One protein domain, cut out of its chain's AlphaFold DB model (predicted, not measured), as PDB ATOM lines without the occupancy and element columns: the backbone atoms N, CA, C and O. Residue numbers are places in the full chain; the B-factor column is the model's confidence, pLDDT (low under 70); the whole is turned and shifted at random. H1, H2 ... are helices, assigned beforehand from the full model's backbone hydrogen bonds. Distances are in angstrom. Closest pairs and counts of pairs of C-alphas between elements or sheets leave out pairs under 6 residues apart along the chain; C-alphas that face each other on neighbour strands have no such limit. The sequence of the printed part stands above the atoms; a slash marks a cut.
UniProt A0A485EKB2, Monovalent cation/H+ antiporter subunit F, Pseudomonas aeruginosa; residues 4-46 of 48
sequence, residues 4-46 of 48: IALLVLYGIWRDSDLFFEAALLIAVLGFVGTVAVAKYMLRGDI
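This is residues 4 to 46 of the 48 residues of the protein "Monovalent cation/H+ antiporter subunit F" of Pseudomonas aeruginosa (UniProt A0A485EKB2). One long helix, H2, makes the length of the model, and a much shorter helix, H1, folds back alongside its first part, residues 18 to 27, in a lopsided helical hairpin. Past H1 a long arm sticks out: residues 31 to 46, of which 31 to 44 belong to H2, stand free. The printed part has 43 residues with two named helices, H1 then H2 along the chain, and no named strand; its class is all helix. It is extended, with a radius of gyration of the C-alphas of 15.0 A, and its outline is a rod spanning 50 by 13 by 5 A.

H2 is the longest helix, residues 18 to 44, and measures 38.7 A from first to last C-alpha. It begins at C-alpha 18, at (-12.875, 2.965, -21.205), and ends at C-alpha 44, at (-34.916, 16.028, -50.242). H1 holds residues 4 to 13 and measures 14.3 A; its C-alpha 4 is at (-25.777, 3.786, -24.230).

H2 touches H1 with residues 18 to 27 alone. The closest C-alphas of the two helices are those of Gly 11 and Phe 19, 4.8 A apart. Their lines stand at a shallow tilt of 4 degrees, and they run opposite ways. Their centres are 19.0 A apart. The two form a helical hairpin, joined by a tight link of 4 residues, 14 to 17. In H1 and H2 every O i to N i+4 pair is within hydrogen-bond range.

The two C-alphas farthest apart are those of Asp 15 and Ile 46, at 49.6 A. The first and last printed C-alphas, of Ile 4 and Ile 46, are 34.2 A apart. The printed part runs from residue 4 to 46 without a cut and has no long link. Its mean pLDDT is 88.6, and residues 44 to 46 are under 70.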
ATOM      1  N   ILE A   4     -26.685   2.946 -25.032       92.44
ATOM      2  CA  ILE A   4     -25.777   3.786 -24.230       92.44
ATOM      3  C   ILE A   4     -25.883   3.432 -22.738       92.44
ATOM      4  O   ILE A   4     -24.870   3.300 -22.061       92.44
ATOM      5  N   ALA A   5     -27.102   3.208 -22.233       91.81
ATOM      6  CA  ALA A   5     -27.318   2.847 -20.833       91.81
ATOM      7  C   ALA A   5     -26.697   1.483 -20.492       91.81
ATOM      8  O   ALA A   5     -26.114   1.329 -19.423       91.81
ATOM      9  N   LEU A   6     -26.769   0.515 -21.414       91.69
ATOM     10  CA  LEU A   6     -26.127  -0.794 -21.249       91.69
ATOM     11  C   LEU A   6     -24.598  -0.685 -21.230       91.69
ATOM     12  O   LEU A   6     -23.953  -1.349 -20.425       91.69
ATOM     13  N   LEU A   7     -24.030   0.173 -22.079       90.56
ATOM     14  CA  LEU A   7     -22.590   0.426 -22.129       90.56
ATOM     15  C   LEU A   7     -22.069   1.053 -20.830       90.56
ATOM     16  O   LEU A   7     -21.054   0.609 -20.301       90.56
ATOM     17  N   VAL A   8     -22.796   2.030 -20.281       90.69
ATOM     18  CA  VAL A   8     -22.447   2.663 -19.001       90.69
ATOM     19  C   VAL A   8     -22.563   1.671 -17.842       90.69
ATOM     20  O   VAL A   8     -21.638   1.566 -17.042       90.69
ATOM     21  N   LEU A   9     -23.650   0.891 -17.770       92.25
ATOM     22  CA  LEU A   9     -23.803  -0.159 -16.753       92.25
ATOM     23  C   LEU A   9     -22.684  -1.202 -16.828       92.25
ATOM     24  O   LEU A   9     -22.184  -1.646 -15.795       92.25
ATOM     25  N   TYR A  10     -22.273  -1.574 -18.039       91.12
ATOM     26  CA  TYR A  10     -21.158  -2.490 -18.238       91.12
ATOM     27  C   TYR A  10     -19.822  -1.879 -17.797       91.12
ATOM     28  O   TYR A  10     -19.024  -2.568 -17.166       91.12
ATOM     29  N   GLY A  11     -19.601  -0.587 -18.053       90.19
ATOM     30  CA  GLY A  11     -18.432   0.148 -17.559       90.19
ATOM     31  C   GLY A  11     -18.336   0.168 -16.036       90.19
ATOM     32  O   GLY A  11     -17.277  -0.137 -15.494       90.19
ATOM     33  N   ILE A  12     -19.461   0.413 -15.353       91.38
ATOM     34  CA  ILE A  12     -19.546   0.357 -13.883       91.38
ATOM     35  C   ILE A  12     -19.220  -1.055 -13.380       91.38
ATOM     36  O   ILE A  12     -18.463  -1.214 -12.430       91.38
ATOM     37  N   TRP A  13     -19.751  -2.095 -14.029       93.38
ATOM     38  CA  TRP A  13     -19.476  -3.480 -13.632       93.38
ATOM     39  C   TRP A  13     -18.011  -3.894 -13.843       93.38
ATOM     40  O   TRP A  13     -17.492  -4.736 -13.112       93.38
ATOM     41  N   ARG A  14     -17.343  -3.318 -14.846       90.62
ATOM     42  CA  ARG A  14     -15.939  -3.599 -15.181       90.62
ATOM     43  C   ARG A  14     -14.941  -2.705 -14.446       90.62
ATOM     44  O   ARG A  14     -13.750  -2.903 -14.676       90.62
ATOM     45  N   ASP A  15     -15.411  -1.769 -13.618       87.31
ATOM     46  CA  ASP A  15     -14.592  -0.768 -12.914       87.31
ATOM     47  C   ASP A  15     -13.577  -0.098 -13.863       87.31
ATOM     48  O   ASP A  15     -12.383  -0.001 -13.593       87.31
ATOM     49  N   SER A  16     -14.036   0.257 -15.071       85.62
ATOM     50  CA  SER A  16     -13.168   0.757 -16.138       85.62
ATOM     51  C   SER A  16     -13.811   1.908 -16.902       85.62
ATOM     52  O   SER A  16     -14.883   1.760 -17.498       85.62
ATOM     53  N   ASP A  17     -13.091   3.028 -16.960       87.06
ATOM     54  CA  ASP A  17     -13.528   4.263 -17.620       87.06
ATOM     55  C   ASP A  17     -13.596   4.153 -19.152       87.06
ATOM     56  O   ASP A  17     -14.310   4.916 -19.804       87.06
ATOM     57  N   LEU A  18     -12.927   3.159 -19.749       90.19
ATOM     58  CA  LEU A  18     -12.875   2.965 -21.205       90.19
ATOM     59  C   LEU A  18     -14.273   2.801 -21.827       90.19
ATOM     60  O   LEU A  18     -14.554   3.291 -22.923       90.19
ATOM     61  N   PHE A  19     -15.181   2.120 -21.124       89.75
ATOM     62  CA  PHE A  19     -16.557   1.938 -21.595       89.75
ATOM     63  C   PHE A  19     -17.367   3.228 -21.526       89.75
ATOM     64  O   PHE A  19     -18.294   3.408 -22.316       89.75
ATOM     65  N   PHE A  20     -17.001   4.136 -20.622       88.00
ATOM     66  CA  PHE A  20     -17.616   5.449 -20.520       88.00
ATOM     67  C   PHE A  20     -17.213   6.329 -21.707       88.00
ATOM     68  O   PHE A  20     -18.080   6.936 -22.337       88.00
ATOM     69  N   GLU A  21     -15.932   6.318 -22.090       91.75
ATOM     70  CA  GLU A  21     -15.449   7.000 -23.300       91.75
ATOM     71  C   GLU A  21     -16.139   6.462 -24.561       91.75
ATOM     72  O   GLU A  21     -16.666   7.234 -25.366       91.75
ATOM     73  N   ALA A  22     -16.218   5.135 -24.704       92.75
ATOM     74  CA  ALA A  22     -16.911   4.502 -25.825       92.75
ATOM     75  C   ALA A  22     -18.405   4.872 -25.870       92.75
ATOM     76  O   ALA A  22     -18.936   5.168 -26.943       92.75
ATOM     77  N   ALA A  23     -19.083   4.900 -24.717       93.25
ATOM     78  CA  ALA A  23     -20.480   5.315 -24.617       93.25
ATOM     79  C   ALA A  23     -20.681   6.762 -25.093       93.25
ATOM     80  O   ALA A  23     -21.641   7.046 -25.812       93.25
ATOM     81  N   LEU A  24     -19.755   7.655 -24.738       92.25
ATOM     82  CA  LEU A  24     -19.781   9.067 -25.118       92.25
ATOM     83  C   LEU A  24     -19.569   9.251 -26.627       92.25
ATOM     84  O   LEU A  24     -20.336   9.965 -27.275       92.25
ATOM     85  N   LEU A  25     -18.593   8.547 -27.207       94.44
ATOM     86  CA  LEU A  25     -18.342   8.568 -28.651       94.44
ATOM     87  C   LEU A  25     -19.547   8.044 -29.443       94.44
ATOM     88  O   LEU A  25     -19.971   8.677 -30.412       94.44
ATOM     89  N   ILE A  26     -20.135   6.925 -29.010       93.12
ATOM     90  CA  ILE A  26     -21.327   6.346 -29.647       93.12
ATOM     91  C   ILE A  26     -22.530   7.287 -29.518       93.12
ATOM     92  O   ILE A  26     -23.292   7.427 -30.475       93.12
ATOM     93  N   ALA A  27     -22.696   7.967 -28.381       94.38
ATOM     94  CA  ALA A  27     -23.765   8.943 -28.194       94.38
ATOM     95  C   ALA A  27     -23.653  10.110 -29.189       94.38
ATOM     96  O   ALA A  27     -24.638  10.461 -29.842       94.38
ATOM     97  N   VAL A  28     -22.448  10.666 -29.357       95.56
ATOM     98  CA  VAL A  28     -22.195  11.742 -30.328       95.56
ATOM     99  C   VAL A  28     -22.400  11.245 -31.760       95.56
ATOM    100  O   VAL A  28     -23.088  11.907 -32.531       95.56
ATOM    101  N   LEU A  29     -21.882  10.065 -32.113       94.94
ATOM    102  CA  LEU A  29     -22.082   9.453 -33.434       94.94
ATOM    103  C   LEU A  29     -23.566   9.236 -33.753       94.94
ATOM    104  O   LEU A  29     -24.017   9.585 -34.844       94.94
ATOM    105  N   GLY A  30     -24.335   8.701 -32.801       92.44
ATOM    106  CA  GLY A  30     -25.773   8.494 -32.955       92.44
ATOM    107  C   GLY A  30     -26.525   9.809 -33.155       92.44
ATOM    108  O   GLY A  30     -27.373   9.903 -34.042       92.44
ATOM    109  N   PHE A  31     -26.172  10.845 -32.393       93.19
ATOM    110  CA  PHE A  31     -26.751  12.178 -32.543       93.19
ATOM    111  C   PHE A  31     -26.386  12.833 -33.886       93.19
ATOM    112  O   PHE A  31     -27.248  13.373 -34.575       93.19
ATOM    113  N   VAL A  32     -25.125  12.753 -34.310       95.56
ATOM    114  CA  VAL A  32     -24.697  13.276 -35.616       95.56
ATOM    115  C   VAL A  32     -25.392  12.527 -36.754       95.56
ATOM    116  O   VAL A  32     -25.807  13.157 -37.725       95.56
ATOM    117  N   GLY A  33     -25.584  11.212 -36.626       93.81
ATOM    118  CA  GLY A  33     -26.321  10.401 -37.593       93.81
ATOM    119  C   GLY A  33     -27.774  10.849 -37.753       93.81
ATOM    120  O   GLY A  33     -28.228  11.055 -38.879       93.81
ATOM    121  N   THR A  34     -28.498  11.077 -36.653       93.38
ATOM    122  CA  THR A  34     -29.886  11.565 -36.729       93.38
ATOM    123  C   THR A  34     -29.964  12.974 -37.309       93.38
ATOM    124  O   THR A  34     -30.828  13.235 -38.146       93.38
ATOM    125  N   VAL A  35     -29.034  13.866 -36.952       93.75
ATOM    126  CA  VAL A  35     -28.949  15.216 -37.532       93.75
ATOM    127  C   VAL A  35     -28.629  15.168 -39.028       93.75
ATOM    128  O   VAL A  35     -29.222  15.921 -39.803       93.75
ATOM    129  N   ALA A  36     -27.722  14.290 -39.459       93.44
ATOM    130  CA  ALA A  36     -27.379  14.114 -40.868       93.44
ATOM    131  C   ALA A  36     -28.586  13.620 -41.676       93.44
ATOM    132  O   ALA A  36     -28.878  14.179 -42.732       93.44
ATOM    133  N   VAL A  37     -29.326  12.639 -41.150       92.12
ATOM    134  CA  VAL A  37     -30.565  12.140 -41.765       92.12
ATOM    135  C   VAL A  37     -31.636  13.231 -41.811       92.12
ATOM    136  O   VAL A  37     -32.244  13.438 -42.856       92.12
ATOM    137  N   ALA A  38     -31.827  13.985 -40.725       91.50
ATOM    138  CA  ALA A  38     -32.785  15.088 -40.689       91.50
ATOM    139  C   ALA A  38     -32.436  16.182 -41.717       91.50
ATOM    140  O   ALA A  38     -33.306  16.635 -42.457       91.50
ATOM    141  N   LYS A  39     -31.156  16.565 -41.829       87.81
ATOM    142  CA  LYS A  39     -30.692  17.509 -42.861       87.81
ATOM    143  C   LYS A  39     -30.842  16.963 -44.277       87.81
ATOM    144  O   LYS A  39     -31.157  17.733 -45.179       87.81
ATOM    145  N   TYR A  40     -30.589  15.673 -44.478       86.44
ATOM    146  CA  TYR A  40     -30.794  15.020 -45.767       86.44
ATOM    147  C   TYR A  40     -32.270  15.069 -46.174       86.44
ATOM    148  O   TYR A  40     -32.579  15.497 -47.282       86.44
ATOM    149  N   MET A  41     -33.179  14.736 -45.257       86.25
ATOM    150  CA  MET A  41     -34.622  14.790 -45.491       86.25
ATOM    151  C   MET A  41     -35.102  16.217 -45.801       86.25
ATOM    152  O   MET A  41     -35.820  16.414 -46.773       86.25
ATOM    153  N   LEU A  42     -34.616  17.223 -45.063       83.12
ATOM    154  CA  LEU A  42     -34.912  18.637 -45.332       83.12
ATOM    155  C   LEU A  42     -34.368  19.143 -46.674       83.12
ATOM    156  O   LEU A  42     -34.875  20.137 -47.168       83.12
ATOM    157  N   ARG A  43     -33.329  18.518 -47.244       71.62
ATOM    158  CA  ARG A  43     -32.845  18.820 -48.603       71.62
ATOM    159  C   ARG A  43     -33.596  18.041 -49.681       71.62
ATOM    160  O   ARG A  43     -33.708  18.540 -50.793       71.62
ATOM    161  N   GLY A  44     -34.082  16.843 -49.359       62.66
ATOM    162  CA  GLY A  44     -34.916  16.028 -50.242       62.66
ATOM    163  C   GLY A  44     -36.313  16.611 -50.469       62.66
ATOM    164  O   GLY A  44     -36.848  16.436 -51.551       62.66
ATOM    165  N   ASP A  45     -36.850  17.360 -49.499       58.28
ATOM    166  CA  ASP A  45     -38.119  18.109 -49.615       58.28
ATOM    167  C   ASP A  45     -37.995  19.391 -50.473       58.28
ATOM    168  O   ASP A  45     -38.988  20.022 -50.803       58.28
ATOM    169  N   ILE A  46     -36.768  19.786 -50.857       57.53
ATOM    170  CA  ILE A  46     -36.480  20.924 -51.763       57.53
ATOM    171  C   ILE A  46     -36.294  20.445 -53.215       57.53
ATOM    172  O   ILE A  46     -35.825  21.197 -54.066       57.53
TER     173      ILE A  46